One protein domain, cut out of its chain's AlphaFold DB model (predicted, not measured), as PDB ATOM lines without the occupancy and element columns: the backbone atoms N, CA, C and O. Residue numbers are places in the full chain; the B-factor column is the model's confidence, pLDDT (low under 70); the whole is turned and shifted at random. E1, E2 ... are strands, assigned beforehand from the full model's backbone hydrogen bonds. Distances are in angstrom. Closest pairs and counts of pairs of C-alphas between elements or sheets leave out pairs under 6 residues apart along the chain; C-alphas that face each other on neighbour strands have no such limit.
ATOM      1  N   VAL A  11     -10.695 -75.923   5.619       91.44
ATOM      2  CA  VAL A  11      -9.919 -77.066   5.140       91.44
ATOM      3  C   VAL A  11      -8.432 -76.719   5.135       91.44
ATOM      4  O   VAL A  11      -8.017 -75.644   4.695       91.44
ATOM      5  N   GLN A  12      -7.609 -77.649   5.621       90.69
ATOM      6  CA  GLN A  12      -6.154 -77.574   5.524       90.69
ATOM      7  C   GLN A  12      -5.687 -78.010   4.135       90.69
ATOM      8  O   GLN A  12      -6.024 -79.109   3.682       90.69
ATOM      9  N   CYS A  13      -4.882 -77.177   3.480       90.44
ATOM     10  CA  CYS A  13      -4.373 -77.468   2.148       90.44
ATOM     11  C   CYS A  13      -2.950 -78.042   2.153       90.44
ATOM     12  O   CYS A  13      -2.250 -78.045   3.168       90.44
ATOM     13  N   GLU A  14      -2.531 -78.553   0.998       87.62
ATOM     14  CA  GLU A  14      -1.143 -78.935   0.736       87.62
ATOM     15  C   GLU A  14      -0.162 -77.754   0.865       87.62
ATOM     16  O   GLU A  14      -0.558 -76.591   0.836       87.62
ATOM     17  N   GLY A  15       1.132 -78.056   1.016       81.56
ATOM     18  CA  GLY A  15       2.184 -77.040   1.168       81.56
ATOM     19  C   GLY A  15       2.355 -76.508   2.592       81.56
ATOM     20  O   GLY A  15       3.134 -75.584   2.811       81.56
ATOM     21  N   CYS A  16       1.660 -77.098   3.566       79.00
ATOM     22  CA  CYS A  16       1.728 -76.612   4.929       79.00
ATOM     23  C   CYS A  16       2.980 -77.061   5.702       79.00
ATOM     24  O   CYS A  16       3.266 -78.259   5.742       79.00
ATOM     25  N   LYS A  17       3.673 -76.137   6.393       77.56
ATOM     26  CA  LYS A  17       4.864 -76.461   7.215       77.56
ATOM     27  C   LYS A  17       4.544 -76.854   8.660       77.56
ATOM     28  O   LYS A  17       5.255 -77.661   9.250       77.56
ATOM     29  N   THR A  18       3.485 -76.303   9.257       82.31
ATOM     30  CA  THR A  18       3.057 -76.633  10.632       82.31
ATOM     31  C   THR A  18       1.563 -76.918  10.657       82.31
ATOM     32  O   THR A  18       0.743 -76.002  10.779       82.31
ATOM     33  N   CYS A  19       1.223 -78.198  10.521       83.19
ATOM     34  CA  CYS A  19      -0.132 -78.644  10.251       83.19
ATOM     35  C   CYS A  19      -0.542 -79.884  11.034       83.19
ATOM     36  O   CYS A  19       0.293 -80.602  11.580       83.19
ATOM     37  N   PHE A  20      -1.849 -80.118  11.079       87.88
ATOM     38  CA  PHE A  20      -2.407 -81.319  11.677       87.88
ATOM     39  C   PHE A  20      -2.183 -82.517  10.756       87.88
ATOM     40  O   PHE A  20      -2.256 -82.390   9.530       87.88
ATOM     41  N   GLU A  21      -1.961 -83.688  11.346       88.81
ATOM     42  CA  GLU A  21      -1.983 -84.942  10.603       88.81
ATOM     43  C   GLU A  21      -3.421 -85.260  10.183       88.81
ATOM     44  O   GLU A  21      -4.322 -85.394  11.011       88.81
ATOM     45  N   ILE A  22      -3.641 -85.366   8.873       88.56
ATOM     46  CA  ILE A  22      -4.944 -85.682   8.289       88.56
ATOM     47  C   ILE A  22      -4.839 -87.030   7.589       88.56
ATOM     48  O   ILE A  22      -3.995 -87.232   6.712       88.56
ATOM     49  N   LYS A  23      -5.720 -87.965   7.953       89.25
ATOM     50  CA  LYS A  23      -5.830 -89.258   7.271       89.25
ATOM     51  C   LYS A  23      -6.205 -89.029   5.803       89.25
ATOM     52  O   LYS A  23      -7.241 -88.442   5.522       89.25
ATOM     53  N   GLY A  24      -5.372 -89.517   4.883       87.62
ATOM     54  CA  GLY A  24      -5.524 -89.273   3.440       87.62
ATOM     55  C   GLY A  24      -4.771 -88.042   2.921       87.62
ATOM     56  O   GLY A  24      -4.727 -87.829   1.713       87.62
ATOM     57  N   GLY A  25      -4.113 -87.287   3.807       90.19
ATOM     58  CA  GLY A  25      -3.337 -86.100   3.460       90.19
ATOM     59  C   GLY A  25      -4.162 -84.812   3.450       90.19
ATOM     60  O   GLY A  25      -5.381 -84.818   3.604       90.19
ATOM     61  N   SER A  26      -3.462 -83.689   3.293       92.31
ATOM     62  CA  SER A  26      -4.099 -82.375   3.161       92.31
ATOM     63  C   SER A  26      -4.720 -82.204   1.774       92.31
ATOM     64  O   SER A  26      -4.316 -82.860   0.810       92.31
ATOM     65  N   PHE A  27      -5.690 -81.301   1.665       93.25
ATOM     66  CA  PHE A  27      -6.410 -81.068   0.421       93.25
ATOM     67  C   PHE A  27      -5.500 -80.463  -0.663       93.25
ATOM     68  O   PHE A  27      -4.911 -79.394  -0.477       93.25
ATOM     69  N   LYS A  28      -5.401 -81.147  -1.808       94.19
ATOM     70  CA  LYS A  28      -4.605 -80.723  -2.969       94.19
ATOM     71  C   LYS A  28      -5.417 -79.834  -3.906       94.19
ATOM     72  O   LYS A  28      -5.861 -80.272  -4.968       94.19
ATOM     73  N   PHE A  29      -5.660 -78.597  -3.484       93.88
ATOM     74  CA  PHE A  29      -6.569 -77.679  -4.176       93.88
ATOM     75  C   PHE A  29      -6.178 -77.413  -5.637       93.88
ATOM     76  O   PHE A  29      -7.057 -77.283  -6.481       93.88
ATOM     77  N   GLN A  30      -4.879 -77.412  -5.968       93.19
ATOM     78  CA  GLN A  30      -4.412 -77.203  -7.345       93.19
ATOM     79  C   GLN A  30      -4.781 -78.358  -8.286       93.19
ATOM     80  O   GLN A  30      -4.813 -78.183  -9.499       93.19
ATOM     81  N   SER A  31      -5.059 -79.541  -7.728       95.69
ATOM     82  CA  SER A  31      -5.470 -80.724  -8.491       95.69
ATOM     83  C   SER A  31      -6.990 -80.809  -8.691       95.69
ATOM     84  O   SER A  31      -7.453 -81.671  -9.436       95.69
ATOM     85  N   SER A  32      -7.776 -79.953  -8.029       96.69
ATOM     86  CA  SER A  32      -9.235 -79.939  -8.154       96.69
ATOM     87  C   SER A  32      -9.671 -79.062  -9.330       96.69
ATOM     88  O   SER A  32      -9.394 -77.865  -9.375       96.69
ATOM     89  N   SER A  33     -10.395 -79.645 -10.286       97.44
ATOM     90  CA  SER A  33     -10.920 -78.918 -11.451       97.44
ATOM     91  C   SER A  33     -12.100 -78.002 -11.107       97.44
ATOM     92  O   SER A  33     -12.398 -77.067 -11.862       97.44
ATOM     93  N   THR A  34     -12.757 -78.233  -9.969       97.81
ATOM     94  CA  THR A  34     -13.897 -77.449  -9.477       97.81
ATOM     95  C   THR A  34     -13.509 -76.398  -8.440       97.81
ATOM     96  O   THR A  34     -14.316 -75.515  -8.157       97.81
ATOM     97  N   PHE A  35     -12.266 -76.415  -7.951       97.31
ATOM     98  CA  PHE A  35     -11.767 -75.420  -7.010       97.31
ATOM     99  C   PHE A  35     -11.721 -74.022  -7.627       97.31
ATOM    100  O   PHE A  35     -11.203 -73.826  -8.731       97.31
ATOM    101  N   ARG A  36     -12.210 -73.021  -6.898       95.75
ATOM    102  CA  ARG A  36     -12.095 -71.603  -7.254       95.75
ATOM    103  C   ARG A  36     -11.776 -70.788  -6.008       95.75
ATOM    104  O   ARG A  36     -12.402 -70.980  -4.970       95.75
ATOM    105  N   TYR A  37     -10.857 -69.834  -6.119       94.25
ATOM    106  CA  TYR A  37     -10.766 -68.764  -5.126       94.25
ATOM    107  C   TYR A  37     -11.999 -67.871  -5.226       94.25
ATOM    108  O   TYR A  37     -12.474 -67.596  -6.331       94.25
ATOM    109  N   LEU A  38     -12.500 -67.394  -4.089       93.94
ATOM    110  CA  LEU A  38     -13.650 -66.506  -4.083       93.94
ATOM    111  C   LEU A  38     -13.206 -65.072  -4.427       93.94
ATOM    112  O   LEU A  38     -12.272 -64.561  -3.795       93.94
ATOM    113  N   PRO A  39     -13.836 -64.415  -5.416       93.38
ATOM    114  CA  PRO A  39     -13.496 -63.045  -5.775       93.38
ATOM    115  C   PRO A  39     -14.035 -62.050  -4.737       93.38
ATOM    116  O   PRO A  39     -14.952 -62.352  -3.972       93.38
ATOM    117  N   CYS A  40     -13.455 -60.851  -4.705       91.06
ATOM    118  CA  CYS A  40     -13.814 -59.825  -3.720       91.06
ATOM    119  C   CYS A  40     -15.220 -59.230  -3.888       91.06
ATOM    120  O   CYS A  40     -15.759 -58.676  -2.937       91.06
ATOM    121  N   ASP A  41     -15.801 -59.315  -5.084       92.12
ATOM    122  CA  ASP A  41     -17.165 -58.864  -5.381       92.12
ATOM    123  C   ASP A  41     -18.236 -59.875  -4.941       92.12
ATOM    124  O   ASP A  41     -19.433 -59.592  -5.018       92.12
ATOM    125  N   ASN A  42     -17.828 -61.047  -4.445       91.81
ATOM    126  CA  ASN A  42     -18.760 -62.022  -3.915       91.81
ATOM    127  C   ASN A  42     -19.444 -61.477  -2.641       91.81
ATOM    128  O   ASN A  42     -18.746 -61.019  -1.733       91.81
ATOM    129  N   PRO A  43     -20.779 -61.594  -2.502       90.75
ATOM    130  CA  PRO A  43     -21.503 -61.126  -1.316       90.75
ATOM    131  C   PRO A  43     -20.996 -61.709   0.011       90.75
ATOM    132  O   PRO A  43     -21.053 -61.040   1.038       90.75
ATOM    133  N   LEU A  44     -20.452 -62.931  -0.007       87.81
ATOM    134  CA  LEU A  44     -19.882 -63.595   1.172       87.81
ATOM    135  C   LEU A  44     -18.516 -63.028   1.582       87.81
ATOM    136  O   LEU A  44     -17.981 -63.395   2.631       87.81
ATOM    137  N   CYS A  45     -17.945 -62.136   0.769       87.38
ATOM    138  CA  CYS A  45     -16.732 -61.420   1.117       87.38
ATOM    139  C   CYS A  45     -16.975 -60.215   2.026       87.38
ATOM    140  O   CYS A  45     -16.022 -59.622   2.511       87.38
ATOM    141  N   VAL A  46     -18.222 -59.859   2.330       81.69
ATOM    142  CA  VAL A  46     -18.535 -58.794   3.290       81.69
ATOM    143  C   VAL A  46     -18.890 -59.441   4.634       81.69
ATOM    144  O   VAL A  46     -19.793 -60.276   4.659       81.69
ATOM    145  N   PRO A  47     -18.225 -59.108   5.761       76.69
ATOM    146  CA  PRO A  47     -17.261 -58.022   5.998       76.69
ATOM    147  C   PRO A  47     -15.777 -58.457   5.941       76.69
ATOM    148  O   PRO A  47     -14.932 -57.871   6.619       76.69
ATOM    149  N   LYS A  48     -15.452 -59.522   5.205       81.31
ATOM    150  CA  LYS A  48     -14.084 -60.045   5.073       81.31
ATOM    151  C   LYS A  48     -13.201 -59.093   4.233       81.31
ATOM    152  O   LYS A  48     -13.665 -58.107   3.662       81.31
ATOM    153  N   LEU A  49     -11.890 -59.341   4.217       85.75
ATOM    154  CA  LEU A  49     -10.918 -58.465   3.558       85.75
ATOM    155  C   LEU A  49     -10.711 -58.888   2.100       85.75
ATOM    156  O   LEU A  49     -10.699 -60.072   1.782       85.75
ATOM    157  N   CYS A  50     -10.483 -57.920   1.216       86.94
ATOM    158  CA  CYS A  50     -10.048 -58.181  -0.154       86.94
ATOM    159  C   CYS A  50      -8.535 -57.986  -0.259       86.94
ATOM    160  O   CYS A  50      -8.029 -56.904   0.044       86.94
ATOM    161  N   GLN A  51      -7.812 -59.004  -0.725       86.69
ATOM    162  CA  GLN A  51      -6.373 -58.929  -0.961       86.69
ATOM    163  C   GLN A  51      -6.021 -59.594  -2.291       86.69
ATOM    164  O   GLN A  51      -6.380 -60.741  -2.540       86.69
ATOM    165  N   SER A  52      -5.316 -58.864  -3.160       87.19
ATOM    166  CA  SER A  52      -4.886 -59.351  -4.482       87.19
ATOM    167  C   SER A  52      -6.023 -59.934  -5.340       87.19
ATOM    168  O   SER A  52      -5.816 -60.893  -6.073       87.19
ATOM    169  N   GLY A  53      -7.235 -59.373  -5.239       87.38
ATOM    170  CA  GLY A  53      -8.418 -59.843  -5.974       87.38
ATOM    171  C   GLY A  53      -9.133 -61.048  -5.351       87.38
ATOM    172  O   GLY A  53     -10.146 -61.496  -5.889       87.38
ATOM    173  N   HIS A  54      -8.654 -61.541  -4.208       89.75
ATOM    174  CA  HIS A  54      -9.235 -62.673  -3.496       89.75
ATOM    175  C   HIS A  54      -9.806 -62.262  -2.147       89.75
ATOM    176  O   HIS A  54      -9.266 -61.399  -1.449       89.75
ATOM    177  N   CYS A  55     -10.891 -62.928  -1.767       89.38
ATOM    178  CA  CYS A  55     -11.462 -62.764  -0.450       89.38
ATOM    179  C   CYS A  55     -10.615 -63.494   0.596       89.38
ATOM    180  O   CYS A  55     -10.495 -64.717   0.562       89.38
ATOM    181  N   VAL A  56     -10.032 -62.760   1.538       86.94
ATOM    182  CA  VAL A  56      -9.194 -63.309   2.605       86.94
ATOM    183  C   VAL A  56      -9.871 -63.150   3.954       86.94
ATOM    184  O   VAL A  56     -10.571 -62.172   4.230       86.94
ATOM    185  N   TYR A  57      -9.671 -64.148   4.803       72.94
ATOM    186  CA  TYR A  57     -10.285 -64.200   6.119       72.94
ATOM    187  C   TYR A  57      -9.195 -64.212   7.188       72.94
ATOM    188  O   TYR A  57      -8.298 -65.055   7.149       72.94
ATOM    189  N   ASP A  58      -9.277 -63.256   8.114       63.97
ATOM    190  CA  ASP A  58      -8.436 -63.161   9.307       63.97
ATOM    191  C   ASP A  58      -9.279 -63.605  10.512       63.97
ATOM    192  O   ASP A  58     -10.035 -62.811  11.079       63.97
ATOM    193  N   ILE A  59      -9.222 -64.895  10.872       58.91
ATOM    194  CA  ILE A  59      -9.840 -65.350  12.123       58.91
ATOM    195  C   ILE A  59      -8.897 -65.024  13.271       58.91
ATOM    196  O   ILE A  59      -7.846 -65.648  13.434       58.91
ATOM    197  N   ARG A  60      -9.337 -64.123  14.146       54.09
ATOM    198  CA  ARG A  60      -8.788 -63.991  15.494       54.09
ATOM    199  C   ARG A  60      -9.644 -64.809  16.453       54.09
ATOM    200  O   ARG A  60     -10.612 -64.297  17.006       54.09
ATOM    201  N   TYR A  61      -9.287 -66.069  16.692       55.19
ATOM    202  CA  TYR A  61      -9.812 -66.759  17.872       55.19
ATOM    203  C   TYR A  61      -9.186 -66.099  19.100       55.19
ATOM    204  O   TYR A  61      -7.959 -66.090  19.198       55.19
ATOM    205  N   LEU A  62     -10.024 -65.514  19.968       45.75
ATOM    206  CA  LEU A  62      -9.723 -64.886  21.268       45.75
ATOM    207  C   LEU A  62      -8.287 -65.153  21.775       45.75
ATOM    208  O   LEU A  62      -8.037 -66.111  22.502       45.75
ATOM    209  N   GLY A  63      -7.338 -64.301  21.369       49.03
ATOM    210  CA  GLY A  63      -5.951 -64.294  21.861       49.03
ATOM    211  C   GLY A  63      -4.906 -65.111  21.083       49.03
ATOM    212  O   GLY A  63      -3.738 -65.079  21.458       49.03
ATOM    213  N   SER A  64      -5.269 -65.810  20.005       54.62
ATOM    214  CA  SER A  64      -4.328 -66.566  19.162       54.62
ATOM    215  C   SER A  64      -3.926 -65.814  17.887       54.62
ATOM    216  O   SER A  64      -4.610 -64.896  17.431       54.62
ATOM    217  N   THR A  65      -2.774 -66.187  17.326       52.03
ATOM    218  CA  THR A  65      -2.260 -65.633  16.070       52.03
ATOM    219  C   THR A  65      -3.222 -65.949  14.931       52.03
ATOM    220  O   THR A  65      -3.488 -67.118  14.655       52.03
ATOM    221  N   ALA A  66      -3.688 -64.891  14.264       55.38
ATOM    222  CA  ALA A  66      -4.354 -64.940  12.972       55.38
ATOM    223  C   ALA A  66      -3.712 -66.007  12.083       55.38
ATOM    224  O   ALA A  66      -2.520 -65.926  11.766       55.38
ATOM    225  N   VAL A  67      -4.472 -67.034  11.709       59.84
ATOM    226  CA  VAL A  67      -4.026 -67.926  10.647       59.84
ATOM    227  C   VAL A  67      -4.545 -67.308   9.352       59.84
ATOM    228  O   VAL A  67      -5.755 -67.152   9.234       59.84
ATOM    229  N   PRO A  68      -3.674 -66.902   8.415       69.06
ATOM    230  CA  PRO A  68      -4.106 -66.359   7.138       69.06
ATOM    231  C   PRO A  68      -4.645 -67.473   6.242       69.06
ATOM    232  O   PRO A  68      -4.169 -68.612   6.255       69.06
ATOM    233  N   GLY A  69      -5.663 -67.149   5.459       81.44
ATOM    234  CA  GLY A  69      -6.204 -68.064   4.468       81.44
ATOM    235  C   GLY A  69      -7.252 -67.395   3.602       81.44
ATOM    236  O   GLY A  69      -7.701 -66.276   3.873       81.44
ATOM    237  N   VAL A  70      -7.604 -68.090   2.531       89.75
ATOM    238  CA  VAL A  70      -8.338 -67.518   1.405       89.75
ATOM    239  C   VAL A  70      -9.690 -68.202   1.311       89.75
ATOM    240  O   VAL A  70      -9.775 -69.433   1.271       89.75
ATOM    241  N   LEU A  71     -10.759 -67.411   1.289       91.81
ATOM    242  CA  LEU A  71     -12.092 -67.928   1.031       91.81
ATOM    243  C   LEU A  71     -12.127 -68.504  -0.381       91.81
ATOM    244  O   LEU A  71     -11.686 -67.881  -1.349       91.81
ATOM    245  N   SER A  72     -12.620 -69.725  -0.482       94.06
ATOM    246  CA  SER A  72     -12.608 -70.514  -1.704       94.06
ATOM    247  C   SER A  72     -13.906 -71.298  -1.814       94.06
ATOM    248  O   SER A  72     -14.633 -71.442  -0.834       94.06
ATOM    249  N   SER A  73     -14.196 -71.810  -3.001       95.88
ATOM    250  CA  SER A  73     -15.317 -72.706  -3.245       95.88
ATOM    251  C   SER A  73     -14.867 -73.964  -3.966       95.88
ATOM    252  O   SER A  73     -14.008 -73.893  -4.846       95.88
ATOM    253  N   ASP A  74     -15.478 -75.097  -3.642       97.69
ATOM    254  CA  ASP A  74     -15.254 -76.355  -4.353       97.69
ATOM    255  C   ASP A  74     -16.474 -77.286  -4.229       97.69
ATOM    256  O   ASP A  74     -17.478 -76.955  -3.592       97.69
ATOM    257  N   THR A  75     -16.396 -78.451  -4.863       97.19
ATOM    258  CA  THR A  75     -17.363 -79.535  -4.738       97.19
ATOM    259  C   THR A  75     -16.961 -80.455  -3.597       97.19
ATOM    260  O   THR A  75     -15.870 -81.022  -3.609       97.19
ATOM    261  N   PHE A  76     -17.839 -80.631  -2.612       94.62
ATOM    262  CA  PHE A  76     -17.615 -81.580  -1.520       94.62
ATOM    263  C   PHE A  76     -18.412 -82.850  -1.773       94.62
ATOM    264  O   PHE A  76     -19.619 -82.791  -2.013       94.62
ATOM    265  N   SER A  77     -17.743 -83.996  -1.676       92.50
ATOM    266  CA  SER A  77     -18.366 -85.310  -1.816       92.50
ATOM    267  C   SER A  77     -18.433 -86.009  -0.464       92.50
ATOM    268  O   SER A  77     -17.417 -86.168   0.216       92.50
ATOM    269  N   PHE A  78     -19.627 -86.458  -0.089       89.44
ATOM    270  CA  PHE A  78     -19.869 -87.173   1.160       89.44
ATOM    271  C   PHE A  78     -20.008 -88.679   0.873       89.44
ATOM    272  O   PHE A  78     -20.881 -89.065   0.091       89.44
ATOM    273  N   PRO A  79     -19.163 -89.548   1.470       83.19
ATOM    274  CA  PRO A  79     -19.091 -90.964   1.094       83.19
ATOM    275  C   PRO A  79     -20.340 -91.790   1.401       83.19
ATOM    276  O   PRO A  79     -20.498 -92.857   0.822       83.19
ATOM    277  N   THR A  80     -21.191 -91.345   2.329       80.19
ATOM    278  CA  THR A  80     -22.347 -92.127   2.794       80.19
ATOM    279  C   THR A  80     -23.359 -92.368   1.681       80.19
ATOM    280  O   THR A  80     -23.862 -93.478   1.563       80.19
ATOM    281  N   ASP A  81     -23.574 -91.364   0.827       80.88
ATOM    282  CA  ASP A  81     -24.623 -91.378  -0.200       80.88
ATOM    283  C   ASP A  81     -24.096 -90.972  -1.588       80.88
ATOM    284  O   ASP A  81     -24.873 -90.598  -2.465       80.88
ATOM    285  N   TYR A  82     -22.766 -90.957  -1.780       79.56
ATOM    286  CA  TYR A  82     -22.079 -90.450  -2.986       79.56
ATOM    287  C   TYR A  82     -22.568 -89.068  -3.451       79.56
ATOM    288  O   TYR A  82     -22.466 -88.701  -4.624       79.56
ATOM    289  N   THR A  83     -23.098 -88.275  -2.523       91.19
ATOM    290  CA  THR A  83     -23.665 -86.969  -2.832       91.19
ATOM    291  C   THR A  83     -22.535 -85.962  -2.954       91.19
ATOM    292  O   THR A  83     -21.705 -85.833  -2.053       91.19
ATOM    293  N   SER A  84     -22.507 -85.259  -4.085       94.62
ATOM    294  CA  SER A  84     -21.554 -84.186  -4.354       94.62
ATOM    295  C   SER A  84     -22.290 -82.859  -4.391       94.62
ATOM    296  O   SER A  84     -23.218 -82.681  -5.179       94.62
ATOM    297  N   ILE A  85     -21.880 -81.939  -3.527       95.44
ATOM    298  CA  ILE A  85     -22.483 -80.617  -3.397       95.44
ATOM    299  C   ILE A  85     -21.495 -79.605  -3.985       95.44
ATOM    300  O   ILE A  85     -20.421 -79.417  -3.408       95.44
ATOM    301  N   PRO A  86     -21.806 -78.988  -5.139       96.62
ATOM    302  CA  PRO A  86     -20.938 -77.992  -5.750       96.62
ATOM    303  C   PRO A  86     -21.032 -76.649  -5.019       96.62
ATOM    304  O   PRO A  86     -22.029 -76.351  -4.362       96.62
ATOM    305  N   ASN A  87     -20.023 -75.800  -5.224       95.12
ATOM    306  CA  ASN A  87     -19.984 -74.414  -4.746       95.12
ATOM    307  C   ASN A  87     -20.094 -74.264  -3.217       95.12
ATOM    308  O   ASN A  87     -20.576 -73.237  -2.736       95.12
ATOM    309  N   ILE A  88     -19.633 -75.253  -2.445       94.81
ATOM    310  CA  ILE A  88     -19.479 -75.070  -1.000       94.81
ATOM    311  C   ILE A  88     -18.351 -74.075  -0.778       94.81
ATOM    312  O   ILE A  88     -17.234 -74.298  -1.243       94.81
ATOM    313  N   VAL A  89     -18.650 -72.991  -0.064       93.56
ATOM    314  CA  VAL A  89     -17.672 -71.975   0.321       93.56
ATOM    315  C   VAL A  89     -17.029 -72.365   1.643       93.56
ATOM    316  O   VAL A  89     -17.712 -72.707   2.605       93.56
ATOM    317  N   PHE A  90     -15.705 -72.315   1.687       92.56
ATOM    318  CA  PHE A  90     -14.911 -72.648   2.859       92.56
ATOM    319  C   PHE A  90     -13.632 -71.818   2.888       92.56
ATOM    320  O   PHE A  90     -13.200 -71.225   1.896       92.56
ATOM    321  N   TRP A  91     -12.996 -71.791   4.047       88.94
ATOM    322  CA  TRP A  91     -11.711 -71.150   4.227       88.94
ATOM    323  C   TRP A  91     -10.563 -72.130   3.966       88.94
ATOM    324  O   TRP A  91     -10.446 -73.170   4.622       88.94
ATOM    325  N   LEU A  92      -9.709 -71.798   2.996       90.25
ATOM    326  CA  LEU A  92      -8.509 -72.563   2.678       90.25
ATOM    327  C   LEU A  92      -7.335 -72.043   3.511       90.25
ATOM    328  O   LEU A  92      -6.859 -70.922   3.308       90.25
ATOM    329  N   ARG A  93      -6.846 -72.870   4.437       86.75
ATOM    330  CA  ARG A  93      -5.719 -72.524   5.308       86.75
ATOM    331  C   ARG A  93      -4.388 -72.648   4.568       86.75
ATOM    332  O   ARG A  93      -3.895 -73.763   4.411       86.75
ATOM    333  N   LEU A  94      -3.769 -71.519   4.222       73.62
ATOM    334  CA  LEU A  94      -2.420 -71.450   3.652       73.62
ATOM    335  C   LEU A  94      -1.417 -71.231   4.794       73.62
ATOM    336  O   LEU A  94      -1.294 -70.113   5.290       73.62
TER     337      LEU A  94
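Overview. This is residues 11 to 94 of the 96 residues of the protein "Aspartic peptidase" of Trema orientale (UniProt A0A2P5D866). Little regular structure: a long looping stretch, residues 11 to 48, leads into a curled, strongly twisted sheet whose long, bent hairpin E3-E4 continues into the shorter E2 and E1. The 84 printed residues hold no named helix and strands E1 to E4, a meander, each strand the antiparallel neighbour of the one before; the class is all strand, with under half in named elements. It is only just compact, close to loose, with radius of gyration of the C-alphas 13.8 A and spans 36 by 30 by 23 A.

Arrangement. Residues 11 to 12 pair parallel with residues 92 to 93 of E4, residues 83 to 93. Residues 36 to 37 pair antiparallel with residues 72 to 73 of E3, residues 67 to 78. E1, residues 49 to 51, and E2, residues 54 to 59, form a hairpin, N 51 and O 54 being 2.9 A apart, within hydrogen-bond range. So are N 71 and O 55, 2.8 A, in hairpin E2-E3, and N 72 and O 90, 2.9 A, in hairpin E3-E4. E3 bends by 78 degrees at residue 75, E4 by 75 degrees at residue 87. E1 is apart from E3 and E4.

Along the chain. E1, 6.4 A long, begins at C-alpha 49 (-10.918, -58.465, 3.558). E2 measures 15.9 A, E3 26.7 A and E4 24.4 A, ending at C-alpha 93 (-5.719, -72.524, 5.308).

Size, cuts and confidence. The C-alphas farthest apart, of Gly 63 and Asp 81, are 39.6 A apart. The printed part has no cut; pLDDT is under 70 at residues 58 to 68.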